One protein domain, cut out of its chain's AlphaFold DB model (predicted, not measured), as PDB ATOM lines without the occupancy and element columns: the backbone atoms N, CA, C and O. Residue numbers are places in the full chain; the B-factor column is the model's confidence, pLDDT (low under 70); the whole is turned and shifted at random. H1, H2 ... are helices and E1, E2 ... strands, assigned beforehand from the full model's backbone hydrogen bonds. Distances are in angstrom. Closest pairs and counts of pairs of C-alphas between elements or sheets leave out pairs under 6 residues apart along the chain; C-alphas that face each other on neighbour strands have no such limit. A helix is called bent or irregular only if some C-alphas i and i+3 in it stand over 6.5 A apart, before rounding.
ATOM      1  N   GLU A   2      13.836-280.582   4.476       78.44
ATOM      2  CA  GLU A   2      13.996-281.407   3.250       78.44
ATOM      3  C   GLU A   2      12.662-281.733   2.545       78.44
ATOM      4  O   GLU A   2      12.535-281.512   1.347       78.44
ATOM      5  N   GLN A   3      11.633-282.155   3.289       77.12
ATOM      6  CA  GLN A   3      10.301-282.442   2.727       77.12
ATOM      7  C   GLN A   3       9.609-281.203   2.132       77.12
ATOM      8  O   GLN A   3       8.959-281.302   1.099       77.12
ATOM      9  N   GLN A   4       9.761-280.030   2.756       76.81
ATOM     10  CA  GLN A   4       9.197-278.773   2.244       76.81
ATOM     11  C   GLN A   4       9.921-278.309   0.978       76.81
ATOM     12  O   GLN A   4       9.274-277.847   0.043       76.81
ATOM     13  N   ARG A   5      11.251-278.468   0.938       85.69
ATOM     14  CA  ARG A   5      12.068-278.199  -0.248       85.69
ATOM     15  C   ARG A   5      11.632-279.078  -1.414       85.69
ATOM     16  O   ARG A   5      11.415-278.570  -2.510       85.69
ATOM     17  N   GLU A   6      11.482-280.376  -1.168       80.69
ATOM     18  CA  GLU A   6      11.097-281.333  -2.202       80.69
ATOM     19  C   GLU A   6       9.678-281.067  -2.713       80.69
ATOM     20  O   GLU A   6       9.460-281.036  -3.920       80.69
ATOM     21  N   LEU A   7       8.734-280.759  -1.817       77.81
ATOM     22  CA  LEU A   7       7.383-280.363  -2.206       77.81
ATOM     23  C   LEU A   7       7.392-279.094  -3.072       77.81
ATOM     24  O   LEU A   7       6.820-279.096  -4.158       77.81
ATOM     25  N   ALA A   8       8.076-278.031  -2.638       73.25
ATOM     26  CA  ALA A   8       8.161-276.777  -3.389       73.25
ATOM     27  C   ALA A   8       8.795-276.972  -4.776       73.25
ATOM     28  O   ALA A   8       8.302-276.431  -5.769       73.25
ATOM     29  N   LYS A   9       9.853-277.789  -4.852       80.88
ATOM     30  CA  LYS A   9      10.508-278.175  -6.103       80.88
ATOM     31  C   LYS A   9       9.550-278.924  -7.026       80.88
ATOM     32  O   LYS A   9       9.402-278.537  -8.181       80.88
ATOM     33  N   GLN A  10       8.884-279.964  -6.528       81.00
ATOM     34  CA  GLN A  10       7.962-280.782  -7.319       81.00
ATOM     35  C   GLN A  10       6.767-279.975  -7.824       81.00
ATOM     36  O   GLN A  10       6.407-280.092  -8.995       81.00
ATOM     37  N   THR A  11       6.191-279.116  -6.979       73.94
ATOM     38  CA  THR A  11       5.110-278.210  -7.377       73.94
ATOM     39  C   THR A  11       5.555-277.308  -8.523       73.94
ATOM     40  O   THR A  11       4.891-277.264  -9.555       73.94
ATOM     41  N   PHE A  12       6.710-276.650  -8.390       80.44
ATOM     42  CA  PHE A  12       7.217-275.755  -9.427       80.44
ATOM     43  C   PHE A  12       7.543-276.489 -10.734       80.44
ATOM     44  O   PHE A  12       7.096-276.077 -11.803       80.44
ATOM     45  N   VAL A  13       8.255-277.618 -10.656       83.12
ATOM     46  CA  VAL A  13       8.592-278.459 -11.818       83.12
ATOM     47  C   VAL A  13       7.332-278.915 -12.552       83.12
ATOM     48  O   VAL A  13       7.269-278.842 -13.780       83.12
ATOM     49  N   SER A  14       6.307-279.351 -11.814       74.81
ATOM     50  CA  SER A  14       5.034-279.760 -12.407       74.81
ATOM     51  C   SER A  14       4.364-278.605 -13.150       74.81
ATOM     52  O   SER A  14       3.878-278.808 -14.262       74.81
ATOM     53  N   SER A  15       4.343-277.402 -12.570       68.56
ATOM     54  CA  SER A  15       3.741-276.225 -13.207       68.56
ATOM     55  C   SER A  15       4.487-275.803 -14.474       68.56
ATOM     56  O   SER A  15       3.847-275.539 -15.491       68.56
ATOM     57  N   VAL A  16       5.825-275.802 -14.451       82.94
ATOM     58  CA  VAL A  16       6.653-275.484 -15.627       82.94
ATOM     59  C   VAL A  16       6.421-276.490 -16.752       82.94
ATOM     60  O   VAL A  16       6.240-276.092 -17.900       82.94
ATOM     61  N   ASN A  17       6.382-277.787 -16.439       84.06
ATOM     62  CA  ASN A  17       6.152-278.825 -17.444       84.06
ATOM     63  C   ASN A  17       4.754-278.718 -18.067       84.06
ATOM     64  O   ASN A  17       4.631-278.792 -19.287       84.06
ATOM     65  N   SER A  18       3.714-278.475 -17.262       77.56
ATOM     66  CA  SER A  18       2.370-278.211 -17.793       77.56
ATOM     67  C   SER A  18       2.354-276.990 -18.710       77.56
ATOM     68  O   SER A  18       1.818-277.065 -19.813       77.56
ATOM     69  N   ALA A  19       2.980-275.884 -18.304       79.06
ATOM     70  CA  ALA A  19       3.054-274.678 -19.124       79.06
ATOM     71  C   ALA A  19       3.823-274.901 -20.434       79.06
ATOM     72  O   ALA A  19       3.405-274.405 -21.479       79.06
ATOM     73  N   LYS A  20       4.899-275.695 -20.404       84.88
ATOM     74  CA  LYS A  20       5.664-276.073 -21.597       84.88
ATOM     75  C   LYS A  20       4.811-276.851 -22.598       84.88
ATOM     76  O   LYS A  20       4.862-276.562 -23.791       84.88
ATOM     77  N   GLU A  21       4.030-277.827 -22.140       80.31
ATOM     78  CA  GLU A  21       3.153-278.594 -23.032       80.31
ATOM     79  C   GLU A  21       2.007-277.734 -23.579       80.31
ATOM     80  O   GLU A  21       1.746-277.767 -24.782       80.31
ATOM     81  N   MET A  22       1.405-276.869 -22.755       69.50
ATOM     82  CA  MET A  22       0.403-275.904 -23.224       69.50
ATOM     83  C   MET A  22       0.966-274.943 -24.279       69.50
ATOM     84  O   MET A  22       0.301-274.633 -25.266       69.50
ATOM     85  N   ALA A  23       2.200-274.472 -24.108       76.62
ATOM     86  CA  ALA A  23       2.855-273.586 -25.066       76.62
ATOM     87  C   ALA A  23       3.059-274.260 -26.436       76.62
ATOM     88  O   ALA A  23       2.888-273.619 -27.477       76.62
ATOM     89  N   LYS A  24       3.347-275.571 -26.451       77.38
ATOM     90  CA  LYS A  24       3.443-276.363 -27.688       77.38
ATOM     91  C   LYS A  24       2.092-276.497 -28.391       77.38
ATOM     92  O   LYS A  24       2.028-276.331 -29.606       77.38
ATOM     93  N   THR A  25       1.022-276.792 -27.651       68.50
ATOM     94  CA  THR A  25      -0.316-277.019 -28.231       68.50
ATOM     95  C   THR A  25      -0.981-275.725 -28.710       68.50
ATOM     96  O   THR A  25      -1.569-275.697 -29.789       68.50
ATOM     97  N   SER A  26      -0.826-274.634 -27.956       59.12
ATOM     98  CA  SER A  26      -1.379-273.301 -28.263       59.12
ATOM     99  C   SER A  26      -0.554-272.471 -29.254       59.12
ATOM    100  O   SER A  26      -0.986-271.390 -29.653       59.12
ATOM    101  N   ARG A  27       0.638-272.946 -29.642       65.25
ATOM    102  CA  ARG A  27       1.645-272.194 -30.416       65.25
ATOM    103  C   ARG A  27       2.086-270.872 -29.767       65.25
ATOM    104  O   ARG A  27       2.680-270.036 -30.442       65.25
ATOM    105  N   ASN A  28       1.843-270.684 -28.469       65.81
ATOM    106  CA  ASN A  28       2.281-269.514 -27.711       65.81
ATOM    107  C   ASN A  28       3.557-269.833 -26.913       65.81
ATOM    108  O   ASN A  28       3.547-269.922 -25.685       65.81
ATOM    109  N   ASN A  29       4.661-270.055 -27.631       80.94
ATOM    110  CA  ASN A  29       5.954-270.386 -27.023       80.94
ATOM    111  C   ASN A  29       6.613-269.170 -26.349       80.94
ATOM    112  O   ASN A  29       7.303-269.314 -25.341       80.94
ATOM    113  N   ASP A  30       6.354-267.968 -26.865       80.69
ATOM    114  CA  ASP A  30       7.011-266.745 -26.406       80.69
ATOM    115  C   ASP A  30       6.605-266.399 -24.969       80.69
ATOM    116  O   ASP A  30       7.471-266.169 -24.130       80.69
ATOM    117  N   GLY A  31       5.313-266.466 -24.623       82.12
ATOM    118  CA  GLY A  31       4.855-266.198 -23.250       82.12
ATOM    119  C   GLY A  31       5.453-267.157 -22.209       82.12
ATOM    120  O   GLY A  31       5.836-266.746 -21.106       82.12
ATOM    121  N   PHE A  32       5.603-268.433 -22.577       86.12
ATOM    122  CA  PHE A  32       6.279-269.424 -21.743       86.12
ATOM    123  C   PHE A  32       7.761-269.085 -21.561       86.12
ATOM    124  O   PHE A  32       8.234-269.001 -20.429       86.12
ATOM    125  N   LEU A  33       8.485-268.828 -22.653       89.44
ATOM    126  CA  LEU A  33       9.914-268.532 -22.594       89.44
ATOM    127  C   LEU A  33      10.221-267.203 -21.888       89.44
ATOM    128  O   LEU A  33      11.221-267.128 -21.179       89.44
ATOM    129  N   ILE A  34       9.364-266.181 -22.000       88.94
ATOM    130  CA  ILE A  34       9.516-264.936 -21.229       88.94
ATOM    131  C   ILE A  34       9.355-265.222 -19.725       88.94
ATOM    132  O   ILE A  34      10.128-264.706 -18.919       88.94
ATOM    133  N   THR A  35       8.412-266.090 -19.336       89.12
ATOM    134  CA  THR A  35       8.245-266.502 -17.927       89.12
ATOM    135  C   THR A  35       9.467-267.281 -17.422       89.12
ATOM    136  O   THR A  35       9.947-267.023 -16.319       89.12
ATOM    137  N   VAL A  36      10.025-268.175 -18.245       92.94
ATOM    138  CA  VAL A  36      11.262-268.905 -17.914       92.94
ATOM    139  C   VAL A  36      12.453-267.963 -17.770       92.94
ATOM    140  O   VAL A  36      13.235-268.113 -16.833       92.94
ATOM    141  N   LEU A  37      12.583-266.973 -18.655       93.75
ATOM    142  CA  LEU A  37      13.640-265.969 -18.570       93.75
ATOM    143  C   LEU A  37      13.542-265.152 -17.275       93.75
ATOM    144  O   LEU A  37      14.559-264.962 -16.608       93.75
ATOM    145  N   ALA A  38      12.329-264.728 -16.904       91.25
ATOM    146  CA  ALA A  38      12.079-263.999 -15.663       91.25
ATOM    147  C   ALA A  38      12.583-264.783 -14.444       91.25
ATOM    148  O   ALA A  38      13.325-264.247 -13.621       91.25
ATOM    149  N   ASP A  39      12.246-266.073 -14.358       93.38
ATOM    150  CA  ASP A  39      12.660-266.910 -13.231       93.38
ATOM    151  C   ASP A  39      14.156-267.228 -13.256       93.38
ATOM    152  O   ASP A  39      14.801-267.201 -12.212       93.38
ATOM    153  N   LEU A  40      14.747-267.477 -14.428       94.38
ATOM    154  CA  LEU A  40      16.194-267.675 -14.541       94.38
ATOM    155  C   LEU A  40      16.975-266.470 -14.006       94.38
ATOM    156  O   LEU A  40      17.988-266.657 -13.331       94.38
ATOM    157  N   MET A  41      16.516-265.250 -14.295       92.50
ATOM    158  CA  MET A  41      17.151-264.024 -13.816       92.50
ATOM    159  C   MET A  41      16.873-263.792 -12.328       92.50
ATOM    160  O   MET A  41      17.810-263.624 -11.549       92.50
ATOM    161  N   GLN A  42      15.612-263.872 -11.901       89.50
ATOM    162  CA  GLN A  42      15.229-263.624 -10.510       89.50
ATOM    163  C   GLN A  42      15.890-264.616  -9.543       89.50
ATOM    164  O   GLN A  42      16.408-264.216  -8.502       89.50
ATOM    165  N   ILE A  43      15.934-265.906  -9.888       92.38
ATOM    166  CA  ILE A  43      16.566-266.927  -9.042       92.38
ATOM    167  C   ILE A  43      18.086-266.726  -8.984       92.38
ATOM    168  O   ILE A  43      18.686-266.985  -7.941       92.38
ATOM    169  N   GLN A  44      18.721-266.231 -10.054       91.94
ATOM    170  CA  GLN A  44      20.143-265.877 -10.021       91.94
ATOM    171  C   GLN A  44      20.426-264.733  -9.044       91.94
ATOM    172  O   GLN A  44      21.340-264.890  -8.239       91.94
ATOM    173  N   CYS A  45      19.615-263.669  -9.029       86.75
ATOM    174  CA  CYS A  45      19.741-262.587  -8.042       86.75
ATOM    175  C   CYS A  45      19.573-263.102  -6.599       86.75
ATOM    176  O   CYS A  45      20.350-262.780  -5.702       86.75
ATOM    177  N   LEU A  46      18.581-263.972  -6.366       89.12
ATOM    178  CA  LEU A  46      18.351-264.573  -5.045       89.12
ATOM    179  C   LEU A  46      19.485-265.516  -4.614       89.12
ATOM    180  O   LEU A  46      19.798-265.621  -3.427       89.12
ATOM    181  N   LYS A  47      20.094-266.223  -5.568       88.50
ATOM    182  CA  LYS A  47      21.207-267.141  -5.314       88.50
ATOM    183  C   LYS A  47      22.522-266.402  -5.056       88.50
ATOM    184  O   LYS A  47      23.300-266.837  -4.212       88.50
ATOM    185  N   SER A  48      22.785-265.307  -5.768       88.31
ATOM    186  CA  SER A  48      23.965-264.466  -5.530       88.31
ATOM    187  C   SER A  48      23.843-263.634  -4.253       88.31
ATOM    188  O   SER A  48      24.864-263.239  -3.696       88.31
ATOM    189  N   GLY A  49      22.614-263.379  -3.788       81.06
ATOM    190  CA  GLY A  49      22.345-262.402  -2.732       81.06
ATOM    191  C   GLY A  49      22.511-260.957  -3.212       81.06
ATOM    192  O   GLY A  49      22.618-260.055  -2.388       81.06
ATOM    193  N   ASP A  50      22.548-260.750  -4.530       78.38
ATOM    194  CA  ASP A  50      22.753-259.461  -5.182       78.38
ATOM    195  C   ASP A  50      21.544-259.150  -6.068       78.38
ATOM    196  O   ASP A  50      21.337-259.777  -7.111       78.38
ATOM    197  N   THR A  51      20.721-258.196  -5.633       69.62
ATOM    198  CA  THR A  51      19.549-257.731  -6.387       69.62
ATOM    199  C   THR A  51      19.928-256.899  -7.606       69.62
ATOM    200  O   THR A  51      19.121-256.807  -8.524       69.62
ATOM    201  N   ASN A  52      21.154-256.370  -7.647       72.25
ATOM    202  CA  ASN A  52      21.655-255.472  -8.687       72.25
ATOM    203  C   ASN A  52      22.588-256.217  -9.656       72.25
ATOM    204  O   ASN A  52      23.457-255.636 -10.309       72.25
ATOM    205  N   LEU A  53      22.433-257.541  -9.732       81.62
ATOM    206  CA  LEU A  53      23.260-258.398 -10.560       81.62
ATOM    207  C   LEU A  53      23.117-258.002 -12.038       81.62
ATOM    208  O   LEU A  53      22.098-258.270 -12.661       81.62
ATOM    209  N   LEU A  54      24.165-257.430 -12.633       86.88
ATOM    210  CA  LEU A  54      24.150-257.004 -14.042       86.88
ATOM    211  C   LEU A  54      24.501-258.120 -15.036       86.88
ATOM    212  O   LEU A  54      24.458-257.905 -16.249       86.88
ATOM    213  N   ARG A  55      24.897-259.302 -14.551       89.56
ATOM    214  CA  ARG A  55      25.376-260.419 -15.376       89.56
ATOM    215  C   ARG A  55      24.606-261.695 -15.071       89.56
ATOM    216  O   ARG A  55      24.652-262.197 -13.955       89.56
ATOM    217  N   PHE A  56      24.027-262.281 -16.111       92.25
ATOM    218  CA  PHE A  56      23.259-263.518 -16.039       92.25
ATOM    219  C   PHE A  56      23.862-264.586 -16.943       92.25
ATOM    220  O   PHE A  56      24.242-264.307 -18.083       92.25
ATOM    221  N   ALA A  57      23.912-265.818 -16.443       90.88
ATOM    222  CA  ALA A  57      24.189-267.005 -17.242       90.88
ATOM    223  C   ALA A  57      22.854-267.638 -17.648       90.88
ATOM    224  O   ALA A  57      22.059-268.028 -16.792       90.88
ATOM    225  N   LEU A  58      22.581-267.698 -18.948       93.44
ATOM    226  CA  LEU A  58      21.290-268.114 -19.493       93.44
ATOM    227  C   LEU A  58      21.478-269.190 -20.571       93.44
ATOM    228  O   LEU A  58      22.501-269.195 -21.250       93.44
ATOM    229  N   PRO A  59      20.511-270.095 -20.783       90.56
ATOM    230  CA  PRO A  59      20.571-271.046 -21.889       90.56
ATOM    231  C   PRO A  59      20.621-270.325 -23.238       90.56
ATOM    232  O   PRO A  59      19.784-269.465 -23.501       90.56
ATOM    233  N   SER A  60      21.535-270.708 -24.132       87.75
ATOM    234  CA  SER A  60      21.691-270.040 -25.437       87.75
ATOM    235  C   SER A  60      20.402-270.031 -26.267       87.75
ATOM    236  O   SER A  60      20.111-269.058 -26.961       87.75
ATOM    237  N   ALA A  61      19.589-271.082 -26.131       87.62
ATOM    238  CA  ALA A  61      18.306-271.237 -26.814       87.62
ATOM    239  C   ALA A  61      17.261-270.154 -26.458       87.62
ATOM    240  O   ALA A  61      16.321-269.953 -27.221       87.62
ATOM    241  N   ILE A  62      17.428-269.405 -25.358       90.50
ATOM    242  CA  ILE A  62      16.525-268.296 -24.996       90.50
ATOM    243  C   ILE A  62      16.888-266.968 -25.677       90.50
ATOM    244  O   ILE A  62      16.152-265.987 -25.559       90.50
ATOM    245  N   GLY A  63      18.005-266.921 -26.414       87.69
ATOM    246  CA  GLY A  63      18.547-265.689 -26.992       87.69
ATOM    247  C   GLY A  63      17.567-264.939 -27.899       87.69
ATOM    248  O   GLY A  63      17.543-263.710 -27.882       87.69
ATOM    249  N   GLY A  64      16.701-265.652 -28.627       87.38
ATOM    250  CA  GLY A  64      15.656-265.028 -29.447       87.38
ATOM    251  C   GLY A  64      14.704-264.149 -28.626       87.38
ATOM    252  O   GLY A  64      14.434-263.012 -29.006       87.38
ATOM    253  N   ILE A  65      14.269-264.636 -27.463       90.19
ATOM    254  CA  ILE A  65      13.377-263.906 -26.551       90.19
ATOM    255  C   ILE A  65      14.091-262.730 -25.889       90.19
ATOM    256  O   ILE A  65      13.513-261.653 -25.769       90.19
ATOM    257  N   VAL A  66      15.366-262.896 -25.526       89.38
ATOM    258  CA  VAL A  66      16.184-261.800 -24.984       89.38
ATOM    259  C   VAL A  66      16.231-260.626 -25.965       89.38
ATOM    260  O   VAL A  66      15.985-259.487 -25.576       89.38
ATOM    261  N   GLN A  67      16.466-260.901 -27.250       88.12
ATOM    262  CA  GLN A  67      16.488-259.865 -28.288       88.12
ATOM    263  C   GLN A  67      15.109-259.219 -28.504       88.12
ATOM    264  O   GLN A  67      15.017-258.005 -28.691       88.12
ATOM    265  N   GLN A  68      14.028-260.004 -28.453       87.06
ATOM    266  CA  GLN A  68      12.663-259.481 -28.579       87.06
ATOM    267  C   GLN A  68      12.293-258.537 -27.427       87.06
ATOM    268  O   GLN A  68      11.781-257.447 -27.683       87.06
ATOM    269  N   ILE A  69      12.579-258.923 -26.180       87.69
ATOM    270  CA  ILE A  69      12.311-258.093 -24.996       87.69
ATOM    271  C   ILE A  69      13.126-256.811 -25.051       87.69
ATOM    272  O   ILE A  69      12.565-255.733 -24.874       87.69
ATOM    273  N   ALA A  70      14.423-256.915 -25.346       85.75
ATOM    274  CA  ALA A  70      15.293-255.756 -25.455       85.75
ATOM    275  C   ALA A  70      14.753-254.728 -26.458       85.75
ATOM    276  O   ALA A  70      14.646-253.541 -26.153       85.75
ATOM    277  N   LYS A  71      14.316-255.200 -27.632       85.62
ATOM    278  CA  LYS A  71      13.680-254.353 -28.642       85.62
ATOM    279  C   LYS A  71      12.360-253.752 -28.152       85.62
ATOM    280  O   LYS A  71      12.110-252.578 -28.403       85.62
ATOM    281  N   HIS A  72      11.518-254.541 -27.484       84.12
ATOM    282  CA  HIS A  72      10.220-254.087 -26.980       84.12
ATOM    283  C   HIS A  72      10.359-253.010 -25.896       84.12
ATOM    284  O   HIS A  72       9.628-252.026 -25.920       84.12
ATOM    285  N   GLN A  73      11.320-253.179 -24.988       83.56
ATOM    286  CA  GLN A  73      11.569-252.274 -23.865       83.56
ATOM    287  C   GLN A  73      12.551-251.143 -24.187       83.56
ATOM    288  O   GLN A  73      12.885-250.338 -23.320       83.56
ATOM    289  N   ASN A  74      13.037-251.072 -25.432       83.69
ATOM    290  CA  ASN A  74      14.075-250.130 -25.844       83.69
ATOM    291  C   ASN A  74      15.343-250.205 -24.956       83.69
ATOM    292  O   ASN A  74      16.015-249.199 -24.720       83.69
ATOM    293  N   ALA A  75      15.662-251.405 -24.460       84.25
ATOM    294  CA  ALA A  75      16.899-251.699 -23.747       84.25
ATOM    295  C   ALA A  75      17.976-252.019 -24.788       84.25
ATOM    296  O   ALA A  75      17.887-253.006 -25.518       84.25
ATOM    297  N   SER A  76      18.973-251.148 -24.908       82.81
ATOM    298  CA  SER A  76      19.932-251.174 -26.025       82.81
ATOM    299  C   SER A  76      21.377-251.327 -25.569       82.81
ATOM    300  O   SER A  76      22.227-251.746 -26.351       82.81
ATOM    301  N   ALA A  77      21.664-251.046 -24.297       86.00
ATOM    302  CA  ALA A  77      22.998-251.162 -23.731       86.00
ATOM    303  C   ALA A  77      23.140-252.452 -22.903       86.00
ATOM    304  O   ALA A  77      23.340-252.435 -21.687       86.00
ATOM    305  N   PHE A  78      23.098-253.585 -23.610       90.44
ATOM    306  CA  PHE A  78      23.446-254.908 -23.089       90.44
ATOM    307  C   PHE A  78      24.304-255.690 -24.093       90.44
ATOM    308  O   PHE A  78      24.325-255.402 -25.288       90.44
ATOM    309  N   THR A  79      25.022-256.699 -23.605       90.50
ATOM    310  CA  THR A  79      25.771-257.653 -24.427       90.50
ATOM    311  C   THR A  79      25.186-259.046 -24.251       90.50
ATOM    312  O   THR A  79      25.034-259.517 -23.125       90.50
ATOM    313  N   TRP A  80      24.904-259.714 -25.367       89.69
ATOM    314  CA  TRP A  80      24.615-261.144 -25.420       89.69
ATOM    315  C   TRP A  80      25.803-261.854 -26.064       89.69
ATOM    316  O   TRP A  80      26.119-261.589 -27.223       89.69
ATOM    317  N   SER A  81      26.486-262.722 -25.321       86.00
ATOM    318  CA  SER A  81      27.653-263.457 -25.830       86.00
ATOM    319  C   SER A  81      27.530-264.946 -25.557       86.00
ATOM    320  O   SER A  81      27.172-265.352 -24.452       86.00
ATOM    321  N   ASP A  82      27.837-265.767 -26.555       82.44
ATOM    322  CA  ASP A  82      27.950-267.208 -26.363       82.44
ATOM    323  C   ASP A  82      29.171-267.521 -25.486       82.44
ATOM    324  O   ASP A  82      30.266-267.012 -25.734       82.44
ATOM    325  N   GLN A  83      28.964-268.310 -24.433       77.25
ATOM    326  CA  GLN A  83      30.014-268.750 -23.512       77.25
ATOM    327  C   GLN A  83      30.424-270.208 -23.790       77.25
ATOM    328  O   GLN A  83      31.319-270.732 -23.126       77.25
ATOM    329  N   GLY A  84      29.798-270.860 -24.778       67.06
ATOM    330  CA  GLY A  84      29.985-272.274 -25.081       67.06
ATOM    331  C   GLY A  84      29.163-273.190 -24.168       67.06
ATOM    332  O   GLY A  84      28.604-272.783 -23.152       67.06
ATOM    333  N   GLY A  85      29.045-274.466 -24.553       73.19
ATOM    334  CA  GLY A  85      28.326-275.472 -23.755       73.19
ATOM    335  C   GLY A  85      26.810-275.252 -23.648       73.19
ATOM    336  O   GLY A  85      26.188-275.755 -22.716       73.19
ATOM    337  N   GLY A  86      26.209-274.496 -24.576       80.12
ATOM    338  CA  GLY A  86      24.773-274.190 -24.569       80.12
ATOM    339  C   GLY A  86      24.361-273.119 -23.553       80.12
ATOM    340  O   GLY A  86      23.171-273.009 -23.230       80.12
ATOM    341  N   VAL A  87      25.329-272.352 -23.043       83.25
ATOM    342  CA  VAL A  87      25.133-271.228 -22.124       83.25
ATOM    343  C   VAL A  87      25.635-269.941 -22.777       83.25
ATOM    344  O   VAL A  87      26.689-269.897 -23.404       83.25
ATOM    345  N   SER A  88      24.888-268.863 -22.594       89.31
ATOM    346  CA  SER A  88      25.222-267.519 -23.040       89.31
ATOM    347  C   SER A  88      25.172-266.540 -21.869       89.31
ATOM    348  O   SER A  88      24.422-266.715 -20.909       89.31
ATOM    349  N   GLY A  89      26.004-265.506 -21.938       90.81
ATOM    350  CA  GLY A  89      26.044-264.414 -20.976       90.81
ATOM    351  C   GLY A  89      25.196-263.240 -21.448       90.81
ATOM    352  O   GLY A  89      25.437-262.718 -22.538       90.81
ATOM    353  N   LEU A  90      24.260-262.804 -20.605       92.19
ATOM    354  CA  LEU A  90      23.559-261.525 -20.724       92.19
ATOM    355  C   LEU A  90      24.185-260.539 -19.736       92.19
ATOM    356  O   LEU A  90      24.166-260.784 -18.531       92.19
ATOM    357  N   VAL A  91      24.766-259.453 -20.242       91.12
ATOM    358  CA  VAL A  91      25.460-258.443 -19.431       91.12
ATOM    359  C   VAL A  91      24.874-257.067 -19.710       91.12
ATOM    360  O   VAL A  91      25.020-256.556 -20.820       91.12
ATOM    361  N   PHE A  92      24.245-256.457 -18.711       89.56
ATOM    362  CA  PHE A  92      23.766-255.078 -18.774       89.56
ATOM    363  C   PHE A  92      24.899-254.101 -18.465       89.56
ATOM    364  O   PHE A  92      25.796-254.394 -17.673       89.56
ATOM    365  N   LYS A  93      24.876-252.927 -19.101       89.44
ATOM    366  CA  LYS A  93      25.870-251.878 -18.845       89.44
ATOM    367  C   LYS A  93      25.725-251.266 -17.446       89.44
ATOM    368  O   LYS A  93      26.729-250.876 -16.856       89.44
ATOM    369  N   ASN A  94      24.491-251.129 -16.965       85.94
ATOM    370  CA  ASN A  94      24.124-250.514 -15.691       85.94
ATOM    371  C   ASN A  94      22.722-250.979 -15.248       85.94
ATOM    372  O   ASN A  94      22.030-251.666 -16.004       85.94
ATOM    373  N   GLU A  95      22.333-250.588 -14.033       83.88
ATOM    374  CA  GLU A  95      21.036-250.914 -13.421       83.88
ATOM    375  C   GLU A  95      19.864-250.342 -14.238       83.88
ATOM    376  O   GLU A  95      18.923-251.069 -14.516       83.88
ATOM    377  N   ASP A  96      19.967-249.116 -14.767       83.44
ATOM    378  CA  ASP A  96      18.897-248.511 -15.583       83.44
ATOM    379  C   ASP A  96      18.498-249.365 -16.804       83.44
ATOM    380  O   ASP A  96      17.326-249.449 -17.175       83.44
ATOM    381  N   GLU A  97      19.470-249.975 -17.486       83.38
ATOM    382  CA  GLU A  97      19.203-250.831 -18.649       83.38
ATOM    383  C   GLU A  97      18.659-252.199 -18.243       83.38
ATOM    384  O   GLU A  97      17.845-252.775 -18.969       83.38
ATOM    385  N   GLN A  98      19.083-252.703 -17.083       85.62
ATOM    386  CA  GLN A  98      18.493-253.891 -16.484       85.62
ATOM    387  C   GLN A  98      17.032-253.632 -16.108       85.62
ATOM    388  O   GLN A  98      16.180-254.420 -16.504       85.62
ATOM    389  N   ASP A  99      16.732-252.526 -15.428       80.69
ATOM    390  CA  ASP A  99      15.389-252.143 -14.985       80.69
ATOM    391  C   ASP A  99      14.420-252.035 -16.163       80.69
ATOM    392  O   ASP A  99      13.350-252.649 -16.154       80.69
ATOM    393  N   LYS A 100      14.829-251.354 -17.243       81.81
ATOM    394  CA  LYS A 100      14.054-251.319 -18.498       81.81
ATOM    395  C   LYS A 100      13.765-252.723 -19.018       81.81
ATOM    396  O   LYS A 100      12.643-253.022 -19.423       81.81
ATOM    397  N   PHE A 101      14.771-253.595 -19.026       84.06
ATOM    398  CA  PHE A 101      14.626-254.953 -19.534       84.06
ATOM    399  C   PHE A 101      13.676-255.794 -18.667       84.06
ATOM    400  O   PHE A 101      12.785-256.458 -19.201       84.06
ATOM    401  N   ILE A 102      13.832-255.755 -17.340       82.44
ATOM    402  CA  ILE A 102      13.033-256.557 -16.402       82.44
ATOM    403  C   ILE A 102      11.630-255.995 -16.170       82.44
ATOM    404  O   ILE A 102      10.770-256.726 -15.680       82.44
ATOM    405  N   GLN A 103      11.347-254.759 -16.595       74.75
ATOM    406  CA  GLN A 103      10.009-254.165 -16.534       74.75
ATOM    407  C   GLN A 103       8.949-255.061 -17.195       74.75
ATOM    408  O   GLN A 103       7.804-255.127 -16.744       74.75
ATOM    409  N   VAL A 104       9.319-255.819 -18.236       72.00
ATOM    410  CA  VAL A 104       8.408-256.801 -18.843       72.00
ATOM    411  C   VAL A 104       8.013-257.907 -17.858       72.00
ATOM    412  O   VAL A 104       6.865-258.342 -17.861       72.00
ATOM    413  N   PHE A 105       8.922-258.345 -16.987       76.69
ATOM    414  CA  PHE A 105       8.673-259.395 -15.997       76.69
ATOM    415  C   PHE A 105       7.785-258.896 -14.862       76.69
ATOM    416  O   PHE A 105       6.876-259.608 -14.432       76.69
ATOM    417  N   GLU A 106       7.999-257.657 -14.426       64.12
ATOM    418  CA  GLU A 106       7.122-256.992 -13.465       64.12
ATOM    419  C   GLU A 106       5.718-256.837 -14.034       64.12
ATOM    420  O   GLU A 106       4.747-257.187 -13.370       64.12
ATOM    421  N   MET A 107       5.596-256.414 -15.297       56.47
ATOM    422  CA  MET A 107       4.305-256.356 -15.975       56.47
ATOM    423  C   MET A 107       3.658-257.736 -16.103       56.47
ATOM    424  O   MET A 107       2.456-257.844 -15.887       56.47
ATOM    425  N   LEU A 108       4.414-258.797 -16.399       61.69
ATOM    426  CA  LEU A 108       3.872-260.159 -16.446       61.69
ATOM    427  C   LEU A 108       3.340-260.617 -15.088       61.69
ATOM    428  O   LEU A 108       2.282-261.245 -15.018       61.69
ATOM    429  N   SER A 109       4.069-260.315 -14.011       53.41
ATOM    430  CA  SER A 109       3.646-260.635 -12.650       53.41
ATOM    431  C   SER A 109       2.431-259.801 -12.239       53.41
ATOM    432  O   SER A 109       1.427-260.363 -11.806       53.41
ATOM    433  N   PHE A 110       2.472-258.488 -12.467       43.69
ATOM    434  CA  PHE A 110       1.408-257.542 -12.136       43.69
ATOM    435  C   PHE A 110       0.115-257.799 -12.921       43.69
ATOM    436  O   PHE A 110      -0.976-257.674 -12.373       43.69
ATOM    437  N   ARG A 111       0.222-258.189 -14.198       47.47
ATOM    438  CA  ARG A 111      -0.921-258.496 -15.077       47.47
ATOM    439  C   ARG A 111      -1.384-259.953 -14.986       47.47
ATOM    440  O   ARG A 111      -2.313-260.338 -15.692       47.47
ATOM    441  N   GLY A 112      -0.734-260.783 -14.164       52.88
ATOM    442  CA  GLY A 112      -1.062-262.207 -14.047       52.88
ATOM    443  C   GLY A 112      -0.961-262.951 -15.385       52.88
ATOM    444  O   GLY A 112      -1.808-263.791 -15.689       52.88
ATOM    445  N   GLN A 113       0.028-262.584 -16.204       65.12
ATOM    446  CA  GLN A 113       0.298-263.135 -17.540       65.12
ATOM    447  C   GLN A 113       1.459-264.139 -17.537       65.12
ATOM    448  O   GLN A 113       1.871-264.628 -18.588       65.12
ATOM    449  N   ARG A 114       2.003-264.458 -16.359       78.94
ATOM    450  CA  ARG A 114       2.984-265.535 -16.218       78.94
ATOM    451  C   ARG A 114       2.369-266.856 -16.672       78.94
ATOM    452  O   ARG A 114       1.257-267.193 -16.279       78.94
ATOM    453  N   ALA A 115       3.133-267.636 -17.429       73.75
ATOM    454  CA  ALA A 115       2.705-268.954 -17.888       73.75
ATOM    455  C   ALA A 115       2.545-269.964 -16.736       73.75
ATOM    456  O   ALA A 115       1.841-270.962 -16.877       73.75
ATOM    457  N   TYR A 116       3.209-269.719 -15.603       79.00
ATOM    458  CA  TYR A 116       3.120-270.527 -14.392       79.00
ATOM    459  C   TYR A 116       3.517-269.713 -13.132       79.00
ATOM    460  O   TYR A 116       4.176-268.665 -13.244       79.00
ATOM    461  N   PRO A 117       3.121-270.162 -11.922       74.56
ATOM    462  CA  PRO A 117       3.395-269.448 -10.670       74.56
ATOM    463  C   PRO A 117       4.887-269.321 -10.339       74.56
ATOM    464  O   PRO A 117       5.704-270.139 -10.757       74.56
ATOM    465  N   THR A 118       5.247-268.313  -9.542       79.62
ATOM    466  CA  THR A 118       6.612-268.153  -9.018       79.62
ATOM    467  C   THR A 118       6.978-269.292  -8.059       79.62
ATOM    468  O   THR A 118       6.121-269.752  -7.298       79.62
ATOM    469  N   PRO A 119       8.246-269.726  -8.023       81.88
ATOM    470  CA  PRO A 119       8.684-270.774  -7.109       81.88
ATOM    471  C   PRO A 119       8.664-270.306  -5.646       81.88
ATOM    472  O   PRO A 119       9.090-269.196  -5.322       81.88
ATOM    473  N   ASN A 120       8.243-271.181  -4.729       84.88
ATOM    474  CA  ASN A 120       8.346-270.931  -3.288       84.88
ATOM    475  C   ASN A 120       9.773-271.220  -2.789       84.88
ATOM    476  O   ASN A 120      10.050-272.293  -2.260       84.88
ATOM    477  N   ILE A 121      10.684-270.267  -2.988       86.00
ATOM    478  CA  ILE A 121      12.118-270.431  -2.687       86.00
ATOM    479  C   ILE A 121      12.447-270.182  -1.211       86.00
ATOM    480  O   ILE A 121      13.414-270.727  -0.681       86.00
ATOM    481  N   TYR A 122      11.639-269.369  -0.537       81.56
ATOM    482  CA  TYR A 122      11.885-268.967   0.844       81.56
ATOM    483  C   TYR A 122      11.462-270.036   1.849       81.56
ATOM    484  O   TYR A 122      11.987-270.063   2.955       81.56
ATOM    485  N   LEU A 123      10.528-270.930   1.498       81.00
ATOM    486  CA  LEU A 123      10.069-272.018   2.377       81.00
ATOM    487  C   LEU A 123       9.636-271.524   3.779       81.00
ATOM    488  O   LEU A 123       9.796-272.229   4.775       81.00
ATOM    489  N   GLY A 124       9.114-270.293   3.860       75.44
ATOM    490  CA  GLY A 124       8.738-269.636   5.117       75.44
ATOM    491  C   GLY A 124       9.908-269.085   5.947       75.44
ATOM    492  O   GLY A 124       9.711-268.753   7.112       75.44
ATOM    493  N   GLN A 125      11.113-269.004   5.381       77.88
ATOM    494  CA  GLN A 125      12.313-268.435   5.999       77.88
ATOM    495  C   GLN A 125      12.580-267.010   5.496       77.88
ATOM    496  O   GLN A 125      12.116-266.617   4.428       77.88
ATOM    497  N   GLY A 126      13.379-266.244   6.246       77.44
ATOM    498  CA  GLY A 126      13.793-264.893   5.841       77.44
ATOM    499  C   GLY A 126      14.798-264.859   4.684       77.44
ATOM    500  O   GLY A 126      14.929-263.836   4.025       77.44
ATOM    501  N   ASN A 127      15.479-265.978   4.412       83.81
ATOM    502  CA  ASN A 127      16.470-266.106   3.344       83.81
ATOM    503  C   ASN A 127      16.060-267.205   2.347       83.81
ATOM    504  O   ASN A 127      15.478-268.208   2.769       83.81
ATOM    505  N   PRO A 128      16.392-267.059   1.051       87.12
ATOM    506  CA  PRO A 128      16.102-268.074   0.042       87.12
ATOM    507  C   PRO A 128      16.902-269.369   0.276       87.12
ATOM    508  O   PRO A 128      18.083-269.331   0.638       87.12
ATOM    509  N   ASP A 129      16.283-270.530   0.030       91.56
ATOM    510  CA  ASP A 129      16.969-271.826   0.105       91.56
ATOM    511  C   ASP A 129      17.912-272.004  -1.100       91.56
ATOM    512  O   ASP A 129      17.494-272.232  -2.234       91.56
ATOM    513  N   GLN A 130      19.218-271.908  -0.845       92.56
ATOM    514  CA  GLN A 130      20.259-271.901  -1.883       92.56
ATOM    515  C   GLN A 130      20.360-273.215  -2.676       92.56
ATOM    516  O   GLN A 130      20.715-273.214  -3.864       92.56
ATOM    517  N   LYS A 131      20.029-274.348  -2.039       93.19
ATOM    518  CA  LYS A 131      19.976-275.654  -2.710       93.19
ATOM    519  C   LYS A 131      18.797-275.678  -3.679       93.19
ATOM    520  O   LYS A 131      18.983-276.027  -4.838       93.19
ATOM    521  N   LEU A 132      17.628-275.209  -3.244       91.44
ATOM    522  CA  LEU A 132      16.455-275.073  -4.099       91.44
ATOM    523  C   LEU A 132      16.714-274.121  -5.272       91.44
ATOM    524  O   LEU A 132      16.436-274.494  -6.405       91.44
ATOM    525  N   CYS A 133      17.323-272.951  -5.049       90.62
ATOM    526  CA  CYS A 133      17.713-272.049  -6.139       90.62
ATOM    527  C   CYS A 133      18.579-272.756  -7.192       90.62
ATOM    528  O   CYS A 133      18.358-272.606  -8.391       90.62
ATOM    529  N   SER A 134      19.566-273.539  -6.746       92.69
ATOM    530  CA  SER A 134      20.464-274.276  -7.643       92.69
ATOM    531  C   SER A 134      19.722-275.335  -8.455       92.69
ATOM    532  O   SER A 134      19.862-275.365  -9.677       92.69
ATOM    533  N   ASP A 135      18.888-276.135  -7.792       92.00
ATOM    534  CA  ASP A 135      18.086-277.180  -8.426       92.00
ATOM    535  C   ASP A 135      17.113-276.604  -9.469       92.00
ATOM    536  O   ASP A 135      16.936-277.173 -10.548       92.00
ATOM    537  N   LEU A 136      16.475-275.469  -9.159       93.62
ATOM    538  CA  LEU A 136      15.517-274.826 -10.057       93.62
ATOM    539  C   LEU A 136      16.199-274.189 -11.272       93.62
ATOM    540  O   LEU A 136      15.688-274.325 -12.383       93.62
ATOM    541  N   LEU A 137      17.360-273.550 -11.096       94.00
ATOM    542  CA  LEU A 137      18.138-273.002 -12.215       94.00
ATOM    543  C   LEU A 137      18.592-274.095 -13.183       94.00
ATOM    544  O   LEU A 137      18.488-273.924 -14.400       94.00
ATOM    545  N   GLU A 138      19.066-275.227 -12.659       92.44
ATOM    546  CA  GLU A 138      19.454-276.374 -13.480       92.44
ATOM    547  C   GLU A 138      18.255-276.927 -14.260       92.44
ATOM    548  O   GLU A 138      18.334-277.142 -15.474       92.44
ATOM    549  N   PHE A 139      17.120-277.107 -13.584       94.25
ATOM    550  CA  PHE A 139      15.892-277.582 -14.209       94.25
ATOM    551  C   PHE A 139      15.385-276.643 -15.316       94.25
ATOM    552  O   PHE A 139      15.101-277.104 -16.425       94.25
ATOM    553  N   LEU A 140      15.295-275.335 -15.054       94.38
ATOM    554  CA  LEU A 140      14.848-274.349 -16.045       94.38
ATOM    555  C   LEU A 140      15.797-274.312 -17.246       94.38
ATOM    556  O   LEU A 140      15.345-274.272 -18.389       94.38
ATOM    557  N   SER A 141      17.105-274.428 -17.004       90.19
ATOM    558  CA  SER A 141      18.099-274.453 -18.079       90.19
ATOM    559  C   SER A 141      17.904-275.647 -19.015       90.19
ATOM    560  O   SER A 141      17.815-275.475 -20.233       90.19
ATOM    561  N   ARG A 142      17.724-276.849 -18.454       88.69
ATOM    562  CA  ARG A 142      17.406-278.064 -19.225       88.69
ATOM    563  C   ARG A 142      16.059-277.966 -19.940       88.69
ATOM    564  O   ARG A 142      15.918-278.448 -21.061       88.69
ATOM    565  N   THR A 143      15.073-277.325 -19.314       88.31
ATOM    566  CA  THR A 143      13.731-277.141 -19.885       88.31
ATOM    567  C   THR A 143      13.779-276.381 -21.210       88.31
ATOM    568  O   THR A 143      13.069-276.767 -22.143       88.31
ATOM    569  N   VAL A 144      14.642-275.366 -21.310       84.38
ATOM    570  CA  VAL A 144      14.826-274.553 -22.521       84.38
ATOM    571  C   VAL A 144      15.745-275.243 -23.535       84.38
ATOM    572  O   VAL A 144      15.471-275.198 -24.729       84.38
ATOM    573  N   GLN A 145      16.799-275.931 -23.081       73.50
ATOM    574  CA  GLN A 145      17.729-276.656 -23.963       73.50
ATOM    575  C   GLN A 145      17.106-277.911 -24.602       73.50
ATOM    576  O   GLN A 145      17.433-278.259 -25.732       73.50
ATOM    577  N   GLY A 146      16.164-278.574 -23.924       54.97
ATOM    578  CA  GLY A 146      15.451-279.757 -24.423       54.97
ATOM    579  C   GLY A 146      14.399-279.480 -25.506       54.97
ATOM    580  O   GLY A 146      13.462-280.266 -25.639       54.97
ATOM    581  N   ALA A 147      14.487-278.357 -26.223       47.59
ATOM    582  CA  ALA A 147      13.665-278.077 -27.398       47.59
ATOM    583  C   ALA A 147      14.212-278.735 -28.686       47.59
ATOM    584  O   ALA A 147      13.456-278.836 -29.643       47.59
TER     585      ALA A 147
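This is residues 2 to 147 of the 307 residues of an uncharacterized protein of Rhodocyclaceae bacterium (UniProt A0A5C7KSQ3). What shape do these atoms make? A small twisted sheet of three strands has H2, H3 and H4 on one face, in two layers, and H2, which runs through the middle of the domain, joins H1 and H5 in an up-and-down bundle, each helix running against the one before it. What builds it? The printed part has 146 residues, with five named helices and three named strands in the order H1 H2 E1 H3 E2 E3 H4 H5; the antiparallel sheet runs E1 E3 E2, and the class is mostly helix. How large is it? It is compact, with a radius of gyration of the C-alphas of 14.7 A, and rounded, spanning 43 by 37 by 34 A.

How is the sheet paired? E3, residues 87 to 92, is antiparallel to E1, residues 55 to 59, with N 56 and O 90 within hydrogen-bond range at 2.8 A. E3 also forms a hairpin with E2, residues 78 to 84, with N 81 and O 89 within range at 3.0 A. What is on the sheet? H3, residues 60 to 72, lies over E3 at a height of 8.9 A, on the same face as H2, residues 29 to 48. E1, H3 and E2 make a split strand-helix-strand unit, two strands running the same way with E3 between them, and its crossover is right-handed. H4, residues 95 to 110, is on the sheet too, while H5, residues 130 to 145, only grazes it with residues 137 to 145. What does the hub, H2, touch? Among others, it touches H5 at a shallow tilt of 28 degrees, opposite ways, the closest C-alphas being those of Lys 47 and Gln 130, 5.9 A apart. With H1, residues 2 to 26, it forms a helical hairpin, touching through residues 19 to 23 of H1 and 29 to 32 of H2 alone; the closest C-alphas, those of Ala 23 and Asn 29, are 4.9 A apart. Are the helix backbones complete? Every O i to N i+4 pair is within range in H1, H2 and H5, against 7 of 9 in H3 and 10 of 12 in H4.

Where do the first and last elements lie? H1, 36.0 A long, begins at C-alpha 2 (13.996, -281.407, 3.250); H5, 22.7 A, ends at C-alpha 145 (17.729, -276.656, -23.963). How long are the others? H2 measures 28.7 A, H4 20.8 A, H3 19.7 A, E2 18.7 A, E3 16.6 A and E1 13.4 A. Which helices are irregular? In H3 C-alphas 61 and 64 are 7.2 A apart; H4 is only just irregular, with C-alphas 101 and 104 6.52 A apart, and has a kink of 40 degrees near residue 102.

What are the extremes? The two C-alphas farthest apart, those of Gln 3 and Ser 76, are 43.6 A apart, and the printed part has no cut. Where are the long link and low confidence? The link from H4 to H5, residues 111 to 129, is long; 18 residues are under 70 in pLDDT, among them 106 to 113.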